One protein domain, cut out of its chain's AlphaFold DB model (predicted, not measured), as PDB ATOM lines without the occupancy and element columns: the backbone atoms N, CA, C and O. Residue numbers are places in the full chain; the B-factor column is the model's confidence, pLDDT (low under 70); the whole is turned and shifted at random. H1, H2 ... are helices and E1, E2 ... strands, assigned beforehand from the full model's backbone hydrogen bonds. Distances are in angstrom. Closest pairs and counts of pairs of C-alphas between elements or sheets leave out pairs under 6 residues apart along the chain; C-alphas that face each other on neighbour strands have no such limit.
ATOM      1  N   GLU A 238      -2.616  29.698 -36.786       90.56
ATOM      2  CA  GLU A 238      -3.389  28.989 -35.769       90.56
ATOM      3  C   GLU A 238      -3.458  29.756 -34.443       90.56
ATOM      4  O   GLU A 238      -4.558  30.006 -33.949       90.56
ATOM      5  N   PHE A 239      -2.318  30.203 -33.902       92.00
ATOM      6  CA  PHE A 239      -2.288  30.989 -32.668       92.00
ATOM      7  C   PHE A 239      -3.061  32.303 -32.808       92.00
ATOM      8  O   PHE A 239      -3.861  32.631 -31.939       92.00
ATOM      9  N   LYS A 240      -2.882  33.043 -33.914       93.31
ATOM     10  CA  LYS A 240      -3.618  34.302 -34.157       93.31
ATOM     11  C   LYS A 240      -5.128  34.075 -34.179       93.31
ATOM     12  O   LYS A 240      -5.881  34.841 -33.577       93.31
ATOM     13  N   ASN A 241      -5.565  33.018 -34.859       95.75
ATOM     14  CA  ASN A 241      -6.975  32.657 -34.949       95.75
ATOM     15  C   ASN A 241      -7.545  32.250 -33.581       95.75
ATOM     16  O   ASN A 241      -8.633  32.681 -33.206       95.75
ATOM     17  N   GLU A 242      -6.807  31.452 -32.811       96.25
ATOM     18  CA  GLU A 242      -7.252  31.010 -31.490       96.25
ATOM     19  C   GLU A 242      -7.212  32.135 -30.444       96.25
ATOM     20  O   GLU A 242      -8.085  32.211 -29.578       96.25
ATOM     21  N   LEU A 243      -6.264  33.069 -30.561       96.50
ATOM     22  CA  LEU A 243      -6.208  34.273 -29.734       96.50
ATOM     23  C   LEU A 243      -7.426  35.164 -29.988       96.50
ATOM     24  O   LEU A 243      -8.054  35.626 -29.038       96.50
ATOM     25  N   LYS A 244      -7.820  35.349 -31.255       97.56
ATOM     26  CA  LYS A 244      -9.045  36.082 -31.603       97.56
ATOM     27  C   LYS A 244     -10.274  35.461 -30.930       97.56
ATOM     28  O   LYS A 244     -11.013  36.170 -30.253       97.56
ATOM     29  N   LYS A 245     -10.443  34.137 -31.029       98.31
ATOM     30  CA  LYS A 245     -11.532  33.416 -30.345       98.31
ATOM     31  C   LYS A 245     -11.465  33.549 -28.824       98.31
ATOM     32  O   LYS A 245     -12.498  33.616 -28.166       98.31
ATOM     33  N   THR A 246     -10.261  33.589 -28.255       98.38
ATOM     34  CA  THR A 246     -10.062  33.798 -26.814       98.38
ATOM     35  C   THR A 246     -10.570  35.178 -26.393       98.38
ATOM     36  O   THR A 246     -11.301  35.282 -25.410       98.38
ATOM     37  N   TYR A 247     -10.264  36.229 -27.159       98.38
ATOM     38  CA  TYR A 247     -10.805  37.570 -26.913       98.38
ATOM     39  C   TYR A 247     -12.326  37.638 -27.081       98.38
ATOM     40  O   TYR A 247     -12.993  38.251 -26.250       98.38
ATOM     41  N   GLU A 248     -12.885  36.987 -28.105       98.50
ATOM     42  CA  GLU A 248     -14.340  36.883 -28.297       98.50
ATOM     43  C   GLU A 248     -15.006  36.208 -27.086       98.50
ATOM     44  O   GLU A 248     -15.932  36.757 -26.492       98.50
ATOM     45  N   GLN A 249     -14.470  35.066 -26.643       98.44
ATOM     46  CA  GLN A 249     -14.933  34.377 -25.440       98.44
ATOM     47  C   GLN A 249     -14.839  35.273 -24.196       98.44
ATOM     48  O   GLN A 249     -15.766  35.317 -23.385       98.44
ATOM     49  N   TYR A 250     -13.726  35.987 -24.021       98.56
ATOM     50  CA  TYR A 250     -13.527  36.868 -22.874       98.56
ATOM     51  C   TYR A 250     -14.496  38.044 -22.886       98.56
ATOM     52  O   TYR A 250     -14.978  38.411 -21.815       98.56
ATOM     53  N   ALA A 251     -14.821  38.603 -24.051       98.56
ATOM     54  CA  ALA A 251     -15.830  39.647 -24.178       98.56
ATOM     55  C   ALA A 251     -17.214  39.145 -23.734       98.56
ATOM     56  O   ALA A 251     -17.877  39.812 -22.941       98.56
ATOM     57  N   GLU A 252     -17.622  37.938 -24.145       98.12
ATOM     58  CA  GLU A 252     -18.899  37.348 -23.712       98.12
ATOM     59  C   GLU A 252     -18.948  37.097 -22.199       98.12
ATOM     60  O   GLU A 252     -19.912  37.479 -21.537       98.12
ATOM     61  N   ILE A 253     -17.876  36.542 -21.623       97.81
ATOM     62  CA  ILE A 253     -17.746  36.384 -20.164       97.81
ATOM     63  C   ILE A 253     -17.854  37.748 -19.463       97.81
ATOM     64  O   ILE A 253     -18.499  37.867 -18.423       97.81
ATOM     65  N   SER A 254     -17.226  38.784 -20.026       98.12
ATOM     66  CA  SER A 254     -17.172  40.122 -19.420       98.12
ATOM     67  C   SER A 254     -18.531  40.794 -19.339       98.12
ATOM     68  O   SER A 254     -18.787  41.483 -18.358       98.12
ATOM     69  N   LYS A 255     -19.417  40.577 -20.321       97.81
ATOM     70  CA  LYS A 255     -20.787  41.112 -20.285       97.81
ATOM     71  C   LYS A 255     -21.515  40.659 -19.016       97.81
ATOM     72  O   LYS A 255     -22.009  41.500 -18.268       97.81
ATOM     73  N   LEU A 256     -21.487  39.352 -18.739       96.19
ATOM     74  CA  LEU A 256     -22.112  38.760 -17.551       96.19
ATOM     75  C   LEU A 256     -21.429  39.203 -16.253       96.19
ATOM     76  O   LEU A 256     -22.090  39.453 -15.250       96.19
ATOM     77  N   GLU A 257     -20.100  39.305 -16.240       96.62
ATOM     78  CA  GLU A 257     -19.379  39.780 -15.058       96.62
ATOM     79  C   GLU A 257     -19.719  41.229 -14.710       96.62
ATOM     80  O   GLU A 257     -19.949  41.536 -13.543       96.62
ATOM     81  N   ILE A 258     -19.759  42.113 -15.709       95.44
ATOM     82  CA  ILE A 258     -20.059  43.534 -15.523       95.44
ATOM     83  C   ILE A 258     -21.499  43.712 -15.039       95.44
ATOM     84  O   ILE A 258     -21.726  44.472 -14.098       95.44
ATOM     85  N   GLU A 259     -22.454  42.982 -15.622       95.94
ATOM     86  CA  GLU A 259     -23.852  42.960 -15.172       95.94
ATOM     87  C   GLU A 259     -23.960  42.565 -13.690       95.94
ATOM     88  O   GLU A 259     -24.626  43.238 -12.903       95.94
ATOM     89  N   ASN A 260     -23.203  41.546 -13.280       94.25
ATOM     90  CA  ASN A 260     -23.148  41.066 -11.899       94.25
ATOM     91  C   ASN A 260     -22.195  41.868 -10.990       94.25
ATOM     92  O   ASN A 260     -21.929  41.451  -9.863       94.25
ATOM     93  N   LYS A 261     -21.660  43.008 -11.453       93.38
ATOM     94  CA  LYS A 261     -20.690  43.860 -10.730       93.38
ATOM     95  C   LYS A 261     -19.402  43.138 -10.303       93.38
ATOM     96  O   LYS A 261     -18.685  43.609  -9.421       93.38
ATOM     97  N   ASN A 262     -19.061  42.034 -10.960       92.69
ATOM     98  CA  ASN A 262     -17.841  41.267 -10.735       92.69
ATOM     99  C   ASN A 262     -16.679  41.819 -11.585       92.69
ATOM    100  O   ASN A 262     -16.194  41.190 -12.531       92.69
ATOM    101  N   LEU A 263     -16.258  43.050 -11.291       94.12
ATOM    102  CA  LEU A 263     -15.228  43.758 -12.061       94.12
ATOM    103  C   LEU A 263     -13.850  43.106 -11.917       94.12
ATOM    104  O   LEU A 263     -13.559  42.506 -10.895       94.12
ATOM    105  N   GLY A 264     -12.962  43.245 -12.900       92.25
ATOM    106  CA  GLY A 264     -11.655  42.570 -12.968       92.25
ATOM    107  C   GLY A 264     -10.640  42.945 -11.878       92.25
ATOM    108  O   GLY A 264      -9.532  42.417 -11.877       92.25
ATOM    109  N   GLY A 265     -10.987  43.855 -10.967       92.38
ATOM    110  CA  GLY A 265     -10.154  44.214  -9.823       92.38
ATOM    111  C   GLY A 265     -10.078  43.107  -8.772       92.38
ATOM    112  O   GLY A 265     -10.860  42.157  -8.767       92.38
ATOM    113  N   ARG A 266      -9.124  43.256  -7.854       91.00
ATOM    114  CA  ARG A 266      -8.984  42.368  -6.701       91.00
ATOM    115  C   ARG A 266     -10.218  42.459  -5.801       91.00
ATOM    116  O   ARG A 266     -10.689  43.559  -5.516       91.00
ATOM    117  N   VAL A 267     -10.660  41.321  -5.278       89.19
ATOM    118  CA  VAL A 267     -11.634  41.244  -4.181       89.19
ATOM    119  C   VAL A 267     -11.000  40.474  -3.031       89.19
ATOM    120  O   VAL A 267     -10.446  39.393  -3.221       89.19
ATOM    121  N   PHE A 268     -11.066  41.039  -1.831       83.81
ATOM    122  CA  PHE A 268     -10.689  40.352  -0.604       83.81
ATOM    123  C   PHE A 268     -11.730  40.661   0.463       83.81
ATOM    124  O   PHE A 268     -11.932  41.824   0.813       83.81
ATOM    125  N   ASN A 269     -12.383  39.621   0.971       77.75
ATOM    126  CA  ASN A 269     -13.315  39.724   2.083       77.75
ATOM    127  C   ASN A 269     -12.839  38.797   3.206       77.75
ATOM    128  O   ASN A 269     -12.796  37.583   3.022       77.75
ATOM    129  N   SER A 270     -12.469  39.377   4.352       71.44
ATOM    130  CA  SER A 270     -11.957  38.638   5.512       71.44
ATOM    131  C   SER A 270     -13.002  37.760   6.184       71.44
ATOM    132  O   SER A 270     -12.645  36.723   6.732       71.44
ATOM    133  N   ASP A 271     -14.268  38.161   6.134       69.69
ATOM    134  CA  ASP A 271     -15.328  37.576   6.956       69.69
ATOM    135  C   ASP A 271     -15.844  36.287   6.317       69.69
ATOM    136  O   ASP A 271     -16.039  35.277   6.987       69.69
ATOM    137  N   VAL A 272     -15.992  36.301   4.989       67.25
ATOM    138  CA  VAL A 272     -16.343  35.114   4.191       67.25
ATOM    139  C   VAL A 272     -15.125  34.444   3.548       67.25
ATOM    140  O   VAL A 272     -15.266  33.450   2.836       67.25
ATOM    141  N   GLN A 273     -13.926  34.983   3.800       71.25
ATOM    142  CA  GLN A 273     -12.632  34.471   3.324       71.25
ATOM    143  C   GLN A 273     -12.628  34.218   1.815       71.25
ATOM    144  O   GLN A 273     -12.123  33.209   1.314       71.25
ATOM    145  N   VAL A 274     -13.238  35.159   1.101       77.31
ATOM    146  CA  VAL A 274     -13.307  35.180  -0.352       77.31
ATOM    147  C   VAL A 274     -12.106  35.951  -0.867       77.31
ATOM    148  O   VAL A 274     -11.862  37.096  -0.473       77.31
ATOM    149  N   LEU A 275     -11.370  35.312  -1.770       87.94
ATOM    150  CA  LEU A 275     -10.228  35.895  -2.452       87.94
ATOM    151  C   LEU A 275     -10.429  35.800  -3.962       87.94
ATOM    152  O   LEU A 275     -10.545  34.706  -4.512       87.94
ATOM    153  N   ARG A 276     -10.373  36.948  -4.632       92.19
ATOM    154  CA  ARG A 276     -10.304  37.060  -6.086       92.19
ATOM    155  C   ARG A 276      -9.081  37.896  -6.459       92.19
ATOM    156  O   ARG A 276      -9.051  39.083  -6.124       92.19
ATOM    157  N   PRO A 277      -8.063  37.322  -7.118       93.00
ATOM    158  CA  PRO A 277      -6.926  38.108  -7.580       93.00
ATOM    159  C   PRO A 277      -7.344  39.079  -8.696       93.00
ATOM    160  O   PRO A 277      -8.413  38.943  -9.292       93.00
ATOM    161  N   VAL A 278      -6.499  40.065  -9.001       95.25
ATOM    162  CA  VAL A 278      -6.717  40.953 -10.156       95.25
ATOM    163  C   VAL A 278      -6.717  40.122 -11.441       95.25
ATOM    164  O   VAL A 278      -5.751  39.413 -11.710       95.25
ATOM    165  N   SER A 279      -7.778  40.220 -12.237       97.69
ATOM    166  CA  SER A 279      -7.990  39.472 -13.480       97.69
ATOM    167  C   SER A 279      -7.066  39.961 -14.604       97.69
ATOM    168  O   SER A 279      -6.868  41.165 -14.758       97.69
ATOM    169  N   GLY A 280      -6.535  39.040 -15.412       97.81
ATOM    170  CA  GLY A 280      -5.618  39.307 -16.532       97.81
ATOM    171  C   GLY A 280      -4.150  38.951 -16.273       97.81
ATOM    172  O   GLY A 280      -3.300  39.208 -17.119       97.81
ATOM    173  N   GLY A 281      -3.847  38.348 -15.123       97.38
ATOM    174  CA  GLY A 281      -2.497  37.934 -14.734       97.38
ATOM    175  C   GLY A 281      -2.013  36.671 -15.427       97.38
ATOM    176  O   GLY A 281      -2.698  36.087 -16.260       97.38
ATOM    177  N   VAL A 282      -0.815  36.234 -15.067       97.81
ATOM    178  CA  VAL A 282      -0.151  35.066 -15.650       97.81
ATOM    179  C   VAL A 282       0.132  34.053 -14.548       97.81
ATOM    180  O   VAL A 282       0.477  34.420 -13.433       97.81
ATOM    181  N   VAL A 283      -0.018  32.768 -14.842       97.06
ATOM    182  CA  VAL A 283       0.244  31.678 -13.896       97.06
ATOM    183  C   VAL A 283       1.574  31.031 -14.232       97.06
ATOM    184  O   VAL A 283       1.762  30.543 -15.346       97.06
ATOM    185  N   ASP A 284       2.482  30.940 -13.273       96.38
ATOM    186  CA  ASP A 284       3.627  30.058 -13.428       96.38
ATOM    187  C   ASP A 284       3.214  28.618 -13.111       96.38
ATOM    188  O   ASP A 284       2.934  28.269 -11.967       96.38
ATOM    189  N   ILE A 285       3.127  27.763 -14.132       94.25
ATOM    190  CA  ILE A 285       2.593  26.399 -13.986       94.25
ATOM    191  C   ILE A 285       3.476  25.524 -13.080       94.25
ATOM    192  O   ILE A 285       2.961  24.607 -12.437       94.25
ATOM    193  N   VAL A 286       4.781  25.816 -13.009       92.25
ATOM    194  CA  VAL A 286       5.769  25.042 -12.240       92.25
ATOM    195  C   VAL A 286       5.638  25.311 -10.742       92.25
ATOM    196  O   VAL A 286       5.501  24.375  -9.951       92.25
ATOM    197  N   THR A 287       5.666  26.579 -10.334       94.25
ATOM    198  CA  THR A 287       5.491  26.984  -8.930       94.25
ATOM    199  C   THR A 287       4.027  26.994  -8.507       94.25
ATOM    200  O   THR A 287       3.728  26.868  -7.324       94.25
ATOM    201  N   GLY A 288       3.105  27.141  -9.454       93.12
ATOM    202  CA  GLY A 288       1.691  27.378  -9.201       93.12
ATOM    203  C   GLY A 288       1.363  28.832  -8.840       93.12
ATOM    204  O   GLY A 288       0.200  29.156  -8.609       93.12
ATOM    205  N   ILE A 289       2.340  29.733  -8.788       94.50
ATOM    206  CA  ILE A 289       2.109  31.106  -8.335       94.50
ATOM    207  C   ILE A 289       1.392  31.917  -9.426       94.50
ATOM    208  O   ILE A 289       1.765  31.894 -10.600       94.50
ATOM    209  N   TYR A 290       0.355  32.655  -9.022       96.00
ATOM    210  CA  TYR A 290      -0.315  33.645  -9.864       96.00
ATOM    211  C   TYR A 290       0.432  34.979  -9.793       96.00
ATOM    212  O   TYR A 290       0.500  35.599  -8.732       96.00
ATOM    213  N   VAL A 291       0.961  35.433 -10.924       96.44
ATOM    214  CA  VAL A 291       1.595  36.743 -11.084       96.44
ATOM    215  C   VAL A 291       0.527  37.731 -11.562       96.44
ATOM    216  O   VAL A 291       0.086  37.660 -12.715       96.44
ATOM    217  N   PRO A 292       0.060  38.650 -10.700       94.62
ATOM    218  CA  PRO A 292      -1.009  39.569 -11.062       94.62
ATOM    219  C   PRO A 292      -0.522  40.631 -12.060       94.62
ATOM    220  O   PRO A 292       0.655  41.012 -12.039       94.62
ATOM    221  N   PRO A 293      -1.417  41.173 -12.900       95.06
ATOM    222  CA  PRO A 293      -1.111  42.339 -13.721       95.06
ATOM    223  C   PRO A 293      -0.983  43.595 -12.837       95.06
ATOM    224  O   PRO A 293      -1.220  43.551 -11.627       95.06
ATOM    225  N   SER A 294      -0.595  44.728 -13.424       89.50
ATOM    226  CA  SER A 294      -0.701  46.021 -12.735       89.50
ATOM    227  C   SER A 294      -2.174  46.426 -12.632       89.50
ATOM    228  O   SER A 294      -2.892  46.383 -13.629       89.50
ATOM    229  N   SER A 295      -2.625  46.834 -11.444       85.00
ATOM    230  CA  SER A 295      -4.000  47.298 -11.210       85.00
ATOM    231  C   SER A 295      -4.211  48.779 -11.555       85.00
ATOM    232  O   SER A 295      -5.178  49.387 -11.101       85.00
ATOM    233  N   GLU A 296      -3.299  49.390 -12.312       89.44
ATOM    234  CA  GLU A 296      -3.473  50.750 -12.815       89.44
ATOM    235  C   GLU A 296      -4.626  50.825 -13.820       89.44
ATOM    236  O   GLU A 296      -4.748  49.997 -14.724       89.44
ATOM    237  N   GLN A 297      -5.457  51.861 -13.696       89.88
ATOM    238  CA  GLN A 297      -6.645  52.039 -14.536       89.88
ATOM    239  C   GLN A 297      -6.311  52.172 -16.033       89.88
ATOM    240  O   GLN A 297      -7.123  51.804 -16.877       89.88
ATOM    241  N   THR A 298      -5.117  52.667 -16.363       93.19
ATOM    242  CA  THR A 298      -4.577  52.756 -17.731       93.19
ATOM    243  C   THR A 298      -4.386  51.389 -18.387       93.19
ATOM    244  O   THR A 298      -4.443  51.294 -19.609       93.19
ATOM    245  N   ASN A 299      -4.211  50.332 -17.590       93.25
ATOM    246  CA  ASN A 299      -4.060  48.956 -18.060       93.25
ATOM    247  C   ASN A 299      -5.395  48.201 -18.106       93.25
ATOM    248  O   ASN A 299      -5.425  47.037 -18.499       93.25
ATOM    249  N   TYR A 300      -6.501  48.819 -17.685       96.94
ATOM    250  CA  TYR A 300      -7.798  48.157 -17.638       96.94
ATOM    251  C   TYR A 300      -8.441  48.076 -19.027       96.94
ATOM    252  O   TYR A 300      -8.859  49.077 -19.612       96.94
ATOM    253  N   LEU A 301      -8.587  46.854 -19.534       97.12
ATOM    254  CA  LEU A 301      -9.245  46.556 -20.797       97.12
ATOM    255  C   LEU A 301     -10.740  46.333 -20.550       97.12
ATOM    256  O   LEU A 301     -11.178  45.223 -20.236       97.12
ATOM    257  N   LYS A 302     -11.527  47.403 -20.692       96.31
ATOM    258  CA  LYS A 302     -12.957  47.429 -20.343       96.31
ATOM    259  C   LYS A 302     -13.778  46.335 -21.031       96.31
ATOM    260  O   LYS A 302     -14.552  45.665 -20.352       96.31
ATOM    261  N   ASP A 303     -13.577  46.126 -22.329       97.19
ATOM    262  CA  ASP A 303     -14.343  45.151 -23.125       97.19
ATOM    263  C   ASP A 303     -14.118  43.704 -22.669       97.19
ATOM    264  O   ASP A 303     -14.952  42.828 -22.896       97.19
ATOM    265  N   TYR A 304     -12.999  43.464 -21.986       97.88
ATOM    266  CA  TYR A 304     -12.584  42.149 -21.516       97.88
ATOM    267  C   TYR A 304     -12.573  42.038 -19.990       97.88
ATOM    268  O   TYR A 304     -12.246  40.967 -19.481       97.88
ATOM    269  N   ASN A 305     -12.931  43.098 -19.250       97.81
ATOM    270  CA  ASN A 305     -12.966  43.129 -17.784       97.81
ATOM    271  C   ASN A 305     -11.703  42.508 -17.136       97.81
ATOM    272  O   ASN A 305     -11.781  41.698 -16.208       97.81
ATOM    273  N   ILE A 306     -10.531  42.843 -17.681       98.00
ATOM    274  CA  ILE A 306      -9.208  42.395 -17.218       98.00
ATOM    275  C   ILE A 306      -8.222  43.560 -17.233       98.00
ATOM    276  O   ILE A 306      -8.435  44.551 -17.931       98.00
ATOM    277  N   TYR A 307      -7.120  43.414 -16.508       97.88
ATOM    278  CA  TYR A 307      -5.963  44.293 -16.603       97.88
ATOM    279  C   TYR A 307      -4.900  43.655 -17.494       97.88
ATOM    280  O   TYR A 307      -4.642  42.455 -17.418       97.88
ATOM    281  N   GLU A 308      -4.287  44.454 -18.357       96.12
ATOM    282  CA  GLU A 308      -3.249  43.998 -19.269       96.12
ATOM    283  C   GLU A 308      -1.978  43.588 -18.505       96.12
ATOM    284  O   GLU A 308      -1.458  44.330 -17.667       96.12
ATOM    285  N   PHE A 309      -1.453  42.402 -18.815       95.81
ATOM    286  CA  PHE A 309      -0.184  41.933 -18.267       95.81
ATOM    287  C   PHE A 309       0.989  42.526 -19.052       95.81
ATOM    288  O   PHE A 309       1.221  42.162 -20.206       95.81
ATOM    289  N   LYS A 310       1.723  43.450 -18.430       93.44
ATOM    290  CA  LYS A 310       2.853  44.150 -19.053       93.44
ATOM    291  C   LYS A 310       4.141  43.330 -18.979       93.44
ATOM    292  O   LYS A 310       4.418  42.679 -17.973       93.44
ATOM    293  N   SER A 311       4.951  43.423 -20.035       90.44
ATOM    294  CA  SER A 311       6.202  42.666 -20.202       90.44
ATOM    295  C   SER A 311       7.266  42.964 -19.143       90.44
ATOM    296  O   SER A 311       8.134  42.132 -18.896       90.44
ATOM    297  N   GLU A 312       7.185  44.120 -18.480       89.69
ATOM    298  CA  GLU A 312       8.031  44.470 -17.332       89.69
ATOM    299  C   GLU A 312       7.912  43.468 -16.177       89.69
ATOM    300  O   GLU A 312       8.871  43.264 -15.444       89.69
ATOM    301  N   LYS A 313       6.759  42.800 -16.046       91.50
ATOM    302  CA  LYS A 313       6.517  41.761 -15.039       91.50
ATOM    303  C   LYS A 313       6.863  40.369 -15.561       91.50
ATOM    304  O   LYS A 313       6.520  39.386 -14.916       91.50
ATOM    305  N   GLY A 314       7.503  40.258 -16.721       92.69
ATOM    306  CA  GLY A 314       7.815  39.006 -17.402       92.69
ATOM    307  C   GLY A 314       6.942  38.773 -18.633       92.69
ATOM    308  O   GLY A 314       6.065  39.562 -18.974       92.69
ATOM    309  N   VAL A 315       7.198  37.669 -19.326       92.88
ATOM    310  CA  VAL A 315       6.541  37.327 -20.595       92.88
ATOM    311  C   VAL A 315       6.020  35.894 -20.573       92.88
ATOM    312  O   VAL A 315       6.271  35.129 -19.647       92.88
ATOM    313  N   VAL A 316       5.263  35.524 -21.599       92.19
ATOM    314  CA  VAL A 316       4.706  34.181 -21.762       92.19
ATOM    315  C   VAL A 316       5.370  33.532 -22.966       92.19
ATOM    316  O   VAL A 316       5.384  34.118 -24.039       92.19
ATOM    317  N   SER A 317       5.930  32.338 -22.806       90.31
ATOM    318  CA  SER A 317       6.459  31.551 -23.929       90.31
ATOM    319  C   SER A 317       5.345  31.072 -24.871       90.31
ATOM    320  O   SER A 317       4.174  31.024 -24.501       90.31
ATOM    321  N   ASP A 318       5.711  30.637 -26.073       85.75
ATOM    322  CA  ASP A 318       4.797  30.005 -27.040       85.75
ATOM    323  C   ASP A 318       4.045  28.781 -26.481       85.75
ATOM    324  O   ASP A 318       2.906  28.516 -26.851       85.75
ATOM    325  N   ALA A 319       4.674  28.060 -25.555       89.12
ATOM    326  CA  ALA A 319       4.120  26.912 -24.859       89.12
ATOM    327  C   ALA A 319       3.223  27.302 -23.668       89.12
ATOM    328  O   ALA A 319       2.665  26.428 -23.003       89.12
ATOM    329  N   GLY A 320       3.097  28.601 -23.376       92.25
ATOM    330  CA  GLY A 320       2.264  29.141 -22.302       92.25
ATOM    331  C   GLY A 320       2.939  29.191 -20.929       92.25
ATOM    332  O   GLY A 320       2.290  29.558 -19.950       92.25
ATOM    333  N   ASN A 321       4.230  28.861 -20.829       92.69
ATOM    334  CA  ASN A 321       4.984  28.999 -19.579       92.69
ATOM    335  C   ASN A 321       5.323  30.464 -19.314       92.69
ATOM    336  O   ASN A 321       5.696  31.184 -20.244       92.69
ATOM    337  N   TYR A 322       5.234  30.876 -18.053       95.00
ATOM    338  CA  TYR A 322       5.695  32.181 -17.608       95.00
ATOM    339  C   TYR A 322       7.224  32.242 -17.607       95.00
ATOM    340  O   TYR A 322       7.897  31.310 -17.172       95.00
ATOM    341  N   LEU A 323       7.762  33.350 -18.101       93.19
ATOM    342  CA  LEU A 323       9.178  33.671 -18.091       93.19
ATOM    343  C   LEU A 323       9.355  34.961 -17.278       93.19
ATOM    344  O   LEU A 323       8.930  36.026 -17.742       93.19
ATOM    345  N   PRO A 324       9.947  34.887 -16.073       92.69
ATOM    346  CA  PRO A 324      10.240  36.066 -15.267       92.69
ATOM    347  C   PRO A 324      11.155  37.070 -15.991       92.69
ATOM    348  O   PRO A 324      11.846  36.698 -16.946       92.69
ATOM    349  N   PRO A 325      11.207  38.335 -15.532       91.94
ATOM    350  CA  PRO A 325      12.183  39.310 -16.013       91.94
ATOM    351  C   PRO A 325      13.632  38.814 -15.909       91.94
ATOM    352  O   PRO A 325      13.975  37.970 -15.077       91.94
ATOM    353  N   VAL A 326      14.509  39.370 -16.748       88.12
ATOM    354  CA  VAL A 326      15.931  38.998 -16.788       88.12
ATOM    355  C   VAL A 326      16.578  39.183 -15.411       88.12
ATOM    356  O   VAL A 326      16.409  40.211 -14.764       88.12
ATOM    357  N   GLY A 327      17.352  38.185 -14.972       87.69
ATOM    358  CA  GLY A 327      18.034  38.211 -13.673       87.69
ATOM    359  C   GLY A 327      17.172  37.760 -12.491       87.69
ATOM    360  O   GLY A 327      17.668  37.706 -11.364       87.69
ATOM    361  N   VAL A 328      15.913  37.394 -12.740       91.12
ATOM    362  CA  VAL A 328      14.955  36.966 -11.719       91.12
ATOM    363  C   VAL A 328      14.464  35.550 -12.023       91.12
ATOM    364  O   VAL A 328      14.293  35.169 -13.179       91.12
ATOM    365  N   VAL A 329      14.228  34.751 -10.983       92.69
ATOM    366  CA  VAL A 329      13.466  33.497 -11.065       92.69
ATOM    367  C   VAL A 329      12.307  33.544 -10.084       92.69
ATOM    368  O   VAL A 329      12.385  34.229  -9.067       92.69
ATOM    369  N   LEU A 330      11.247  32.796 -10.373       92.56
ATOM    370  CA  LEU A 330      10.144  32.606  -9.442       92.56
ATOM    371  C   LEU A 330      10.359  31.290  -8.685       92.56
ATOM    372  O   LEU A 330      10.319  30.212  -9.271       92.56
ATOM    373  N   ASP A 331      10.643  31.392  -7.392       93.56
ATOM    374  CA  ASP A 331      10.807  30.275  -6.463       93.56
ATOM    375  C   ASP A 331       9.469  29.977  -5.776       93.56
ATOM    376  O   ASP A 331       8.754  30.887  -5.349       93.56
ATOM    377  N   ALA A 332       9.126  28.693  -5.646       89.75
ATOM    378  CA  ALA A 332       7.830  28.277  -5.118       89.75
ATOM    379  C   ALA A 332       7.575  28.769  -3.684       89.75
ATOM    380  O   ALA A 332       6.427  29.055  -3.348       89.75
ATOM    381  N   LYS A 333       8.616  28.880  -2.850       87.62
ATOM    382  CA  LYS A 333       8.501  29.286  -1.440       87.62
ATOM    383  C   LYS A 333       8.825  30.754  -1.219       87.62
ATOM    384  O   LYS A 333       8.230  31.392  -0.355       87.62
ATOM    385  N   LYS A 334       9.806  31.271  -1.957       86.62
ATOM    386  CA  LYS A 334      10.380  32.606  -1.738       86.62
ATOM    387  C   LYS A 334       9.784  33.680  -2.645       86.62
ATOM    388  O   LYS A 334      10.093  34.851  -2.450       86.62
ATOM    389  N   GLY A 335       8.959  33.299  -3.620       90.38
ATOM    390  CA  GLY A 335       8.513  34.215  -4.662       90.38
ATOM    391  C   GLY A 335       9.667  34.564  -5.601       90.38
ATOM    392  O   GLY A 335      10.535  33.739  -5.879       90.38
ATOM    393  N   PHE A 336       9.683  35.782  -6.123       92.62
ATOM    394  CA  PHE A 336      10.766  36.251  -6.972       92.62
ATOM    395  C   PHE A 336      12.079  36.332  -6.191       92.62
ATOM    396  O   PHE A 336      12.152  36.928  -5.116       92.62
ATOM    397  N   VAL A 337      13.131  35.743  -6.753       91.38
ATOM    398  CA  VAL A 337      14.493  35.776  -6.217       91.38
ATOM    399  C   VAL A 337      15.496  36.020  -7.339       91.38
ATOM    400  O   VAL A 337      15.218  35.791  -8.515       91.38
ATOM    401  N   SER A 338      16.681  36.502  -6.979       90.50
ATOM    402  CA  SER A 338      17.750  36.757  -7.944       90.50
ATOM    403  C   SER A 338      18.329  35.450  -8.488       90.50
ATOM    404  O   SER A 338      18.547  34.504  -7.731       90.50
ATOM    405  N   THR A 339      18.670  35.425  -9.778       85.62
ATOM    406  CA  THR A 339      19.450  34.332 -10.390       85.62
ATOM    407  C   THR A 339      20.903  34.298  -9.907       85.62
ATOM    408  O   THR A 339      21.580  33.283 -10.057       85.62
ATOM    409  N   THR A 340      21.407  35.399  -9.340       79.25
ATOM    410  CA  THR A 340      22.804  35.555  -8.905       79.25
ATOM    411  C   THR A 340      22.898  36.047  -7.461       79.25
ATOM    412  O   THR A 340      22.065  36.829  -7.000       79.25
ATOM    413  N   GLN A 341      23.935  35.628  -6.730       68.81
ATOM    414  CA  GLN A 341      24.128  36.059  -5.338       68.81
ATOM    415  C   GLN A 341      24.489  37.553  -5.208       68.81
ATOM    416  O   GLN A 341      24.173  38.169  -4.194       68.81
ATOM    417  N   ASN A 342      25.068  38.153  -6.255       69.31
ATOM    418  CA  ASN A 342      25.479  39.560  -6.299       69.31
ATOM    419  C   ASN A 342      24.612  40.375  -7.272       69.31
ATOM    420  O   ASN A 342      25.127  40.973  -8.215       69.31
ATOM    421  N   SER A 343      23.292  40.395  -7.067       74.25
ATOM    422  CA  SER A 343      22.408  41.257  -7.858       74.25
ATOM    423  C   SER A 343      22.643  42.743  -7.582       74.25
ATOM    424  O   SER A 343      22.884  43.158  -6.441       74.25
ATOM    425  N   ASN A 344      22.542  43.553  -8.640       83.06
ATOM    426  CA  ASN A 344      22.587  45.007  -8.537       83.06
ATOM    427  C   ASN A 344      21.341  45.552  -7.799       83.06
ATOM    428  O   ASN A 344      20.370  44.832  -7.547       83.06
ATOM    429  N   GLN A 345      21.379  46.829  -7.408       85.81
ATOM    430  CA  GLN A 345      20.281  47.449  -6.651       85.81
ATOM    431  C   GLN A 345      18.957  47.475  -7.429       85.81
ATOM    432  O   GLN A 345      17.906  47.305  -6.819       85.81
ATOM    433  N   GLU A 346      19.004  47.622  -8.754       84.56
ATOM    434  CA  GLU A 346      17.821  47.636  -9.622       84.56
ATOM    435  C   GLU A 346      17.076  46.297  -9.593       84.56
ATOM    436  O   GLU A 346      15.878  46.269  -9.329       84.56
ATOM    437  N   VAL A 347      17.787  45.173  -9.758       84.12
ATOM    438  CA  VAL A 347      17.189  43.828  -9.690       84.12
ATOM    439  C   VAL A 347      16.603  43.558  -8.303       84.12
ATOM    440  O   VAL A 347      15.543  42.949  -8.190       84.12
ATOM    441  N   LYS A 348      17.248  44.037  -7.230       86.81
ATOM    442  CA  LYS A 348      16.703  43.911  -5.867       86.81
ATOM    443  C   LYS A 348      15.414  44.714  -5.686       86.81
ATOM    444  O   LYS A 348      14.456  44.178  -5.139       86.81
ATOM    445  N   ALA A 349      15.383  45.962  -6.157       86.62
ATOM    446  CA  ALA A 349      14.186  46.798  -6.105       86.62
ATOM    447  C   ALA A 349      13.030  46.178  -6.908       86.62
ATOM    448  O   ALA A 349      11.895  46.153  -6.431       86.62
ATOM    449  N   GLU A 350      13.333  45.610  -8.076       87.38
ATOM    450  CA  GLU A 350      12.356  44.919  -8.914       87.38
ATOM    451  C   GLU A 350      11.808  43.654  -8.241       87.38
ATOM    452  O   GLU A 350      10.596  43.468  -8.177       87.38
ATOM    453  N   ILE A 351      12.670  42.824  -7.646       87.69
ATOM    454  CA  ILE A 351      12.247  41.659  -6.854       87.69
ATOM    455  C   ILE A 351      11.300  42.079  -5.723       87.69
ATOM    456  O   ILE A 351      10.264  41.448  -5.521       87.69
ATOM    457  N   THR A 352      11.630  43.149  -4.993       87.88
ATOM    458  CA  THR A 352      10.761  43.670  -3.930       87.88
ATOM    459  C   THR A 352       9.411  44.123  -4.487       87.88
ATOM    460  O   THR A 352       8.381  43.761  -3.920       87.88
ATOM    461  N   ARG A 353       9.394  44.859  -5.606       88.19
ATOM    462  CA  ARG A 353       8.161  45.287  -6.287       88.19
ATOM    463  C   ARG A 353       7.288  44.088  -6.666       88.19
ATOM    464  O   ARG A 353       6.127  44.028  -6.273       88.19
ATOM    465  N   LEU A 354       7.859  43.109  -7.361       89.38
ATOM    466  CA  LEU A 354       7.134  41.937  -7.847       89.38
ATOM    467  C   LEU A 354       6.610  41.044  -6.710       89.38
ATOM    468  O   LEU A 354       5.485  40.545  -6.784       89.38
ATOM    469  N   ASN A 355       7.389  40.865  -5.640       89.75
ATOM    470  CA  ASN A 355       6.935  40.121  -4.462       89.75
ATOM    471  C   ASN A 355       5.813  40.850  -3.722       89.75
ATOM    472  O   ASN A 355       4.849  40.210  -3.303       89.75
ATOM    473  N   ASN A 356       5.881  42.180  -3.620       86.50
ATOM    474  CA  ASN A 356       4.793  42.971  -3.048       86.50
ATOM    475  C   ASN A 356       3.500  42.831  -3.859       86.50
ATOM    476  O   ASN A 356       2.425  42.775  -3.268       86.50
ATOM    477  N   ASP A 357       3.582  42.716  -5.184       85.38
ATOM    478  CA  ASP A 357       2.404  42.518  -6.029       85.38
ATOM    479  C   ASP A 357       1.737  41.154  -5.800       85.38
ATOM    480  O   ASP A 357       0.507  41.091  -5.703       85.38
ATOM    481  N   ILE A 358       2.527  40.074  -5.689       85.69
ATOM    482  CA  ILE A 358       2.021  38.726  -5.374       85.69
ATOM    483  C   ILE A 358       1.399  38.717  -3.975       85.69
ATOM    484  O   ILE A 358       0.232  38.347  -3.820       85.69
ATOM    485  N   SER A 359       2.141  39.164  -2.957       77.88
ATOM    486  CA  SER A 359       1.660  39.189  -1.571       77.88
ATOM    487  C   SER A 359       0.455  40.117  -1.404       77.88
ATOM    488  O   SER A 359      -0.489  39.806  -0.676       77.88
ATOM    489  N   GLY A 360       0.421  41.212  -2.163       70.88
ATOM    490  CA  GLY A 360      -0.684  42.159  -2.220       70.88
ATOM    491  C   GLY A 360      -1.986  41.570  -2.764       70.88
ATOM    492  O   GLY A 360      -3.031  42.195  -2.597       70.88
ATOM    493  N   GLN A 361      -1.974  40.373  -3.365       71.56
ATOM    494  CA  GLN A 361      -3.206  39.648  -3.696       71.56
ATOM    495  C   GLN A 361      -3.827  38.981  -2.465       71.56
ATOM    496  O   GLN A 361      -5.050  38.924  -2.361       71.56
ATOM    497  N   ILE A 362      -3.016  38.516  -1.516       64.75
ATOM    498  CA  ILE A 362      -3.444  37.649  -0.407       64.75
ATOM    499  C   ILE A 362      -3.543  38.371   0.946       64.75
ATOM    500  O   ILE A 362      -4.232  37.883   1.836       64.75
ATOM    501  N   SER A 363      -2.942  39.554   1.103       54.44
ATOM    502  CA  SER A 363      -2.959  40.307   2.368       54.44
ATOM    503  C   SER A 363      -4.161  41.259   2.500       54.44
ATOM    504  O   SER A 363      -4.506  41.956   1.537       54.44
ATOM    505  N   LYS A 364      -4.762  41.392   3.701       44.31
ATOM    506  CA  LYS A 364      -5.635  42.547   4.043       44.31
ATOM    507  C   LYS A 364      -4.919  43.831   3.562       44.31
ATOM    508  O   LYS A 364      -3.713  43.928   3.791       44.31
ATOM    509  N   PRO A 365      -5.567  44.776   2.850       35.69
ATOM    510  CA  PRO A 365      -4.887  45.989   2.399       35.69
ATOM    511  C   PRO A 365      -4.324  46.729   3.616       35.69
ATOM    512  O   PRO A 365      -5.069  47.294   4.415       35.69
ATOM    513  N   VAL A 366      -3.003  46.690   3.785       35.19
ATOM    514  CA  VAL A 366      -2.318  47.470   4.811       35.19
ATOM    515  C   VAL A 366      -2.370  48.913   4.327       35.19
ATOM    516  O   VAL A 366      -1.904  49.214   3.226       35.19
ATOM    517  N   LYS A 367      -2.979  49.814   5.112       29.81
ATOM    518  CA  LYS A 367      -2.820  51.262   4.902       29.81
ATOM    519  C   LYS A 367      -1.330  51.523   4.711       29.81
ATOM    520  O   LYS A 367      -0.555  51.135   5.574       29.81
TER     521      LYS A 367
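This is residues 238 to 367 of the 391 residues of the protein "FecR domain-containing protein" of Bacteriovoracaceae bacterium (UniProt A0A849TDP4). A core of loops, residues 277 to 327, lies between two helices and two small strand hairpins: H2 packs on the hairpin E3 and E4, while H1 runs along the opposite side of the domain, with its residues 240 to 246 sticking out free. The hairpin E1 and E2 follows H1, and the last residues of H2 come back toward it. The printed part has 130 residues with two named helices and four named strands, in the order H1 E1 E2 E3 E4 H2; each of the two sheets is one antiparallel pair. The class is mixed, helices and strands, but under half of the residues are in named elements. The whole is compact, with a radius of gyration of the C-alphas of 16.1 A, and spans 49 by 45 by 27 A.

Look first at E3, residues 328 to 331, and E4, residues 335 to 338, a hairpin of antiparallel strands at 140 degrees; N 329 and O 337 are within hydrogen-bond range at 2.9 A, as are N 331 and O 335 at 2.8 A. Next find H2, residues 345 to 362: it has 9 pairs of C-alphas within 8 A of E4, the closest being those of Phe 336 and Ile 351, 5.6 A apart. Its closest C-alphas to E3 are those of Val 328 and Ile 351, at 7.3 A. Move on to E1, residues 267 to 269, and E2, residues 274 to 276, an antiparallel hairpin at 167 degrees; N 276 and O 267 are 2.8 A apart, within hydrogen-bond range. The closest C-alphas of E2 and H2 are those of Leu 275 and Ile 362, 7.3 A apart. H1, residues 238 to 259, is apart from E2, E3, E4 and H2. Of the O i to N i+4 pairs, 17 of 18 in H1 and 13 of 14 in H2 are within hydrogen-bond range.

Find C-alpha 328 at (14.955, 36.966, -11.719), where E3 begins; E3 is 9.5 A long and E4 10.1 A. H2 runs 26.4 A to C-alpha 362 at (-3.444, 37.649, -0.407). E1 and E2 are 6.7 A each. H1 begins at C-alpha 238, (-3.389, 28.989, -35.769), and runs 32.2 A.

The two C-alphas farthest apart, those of Glu 259 and Asn 342, are 50.2 A apart. The printed part has no cut. The link from E2 to E3 is long, 51 residues, and within it residues 282 to 283 pair antiparallel with residues 290 to 291. Look for pLDDT under 70 at residues 271 to 272, 341 to 342 and 362 to 367; the mean of the printed part is 88.5.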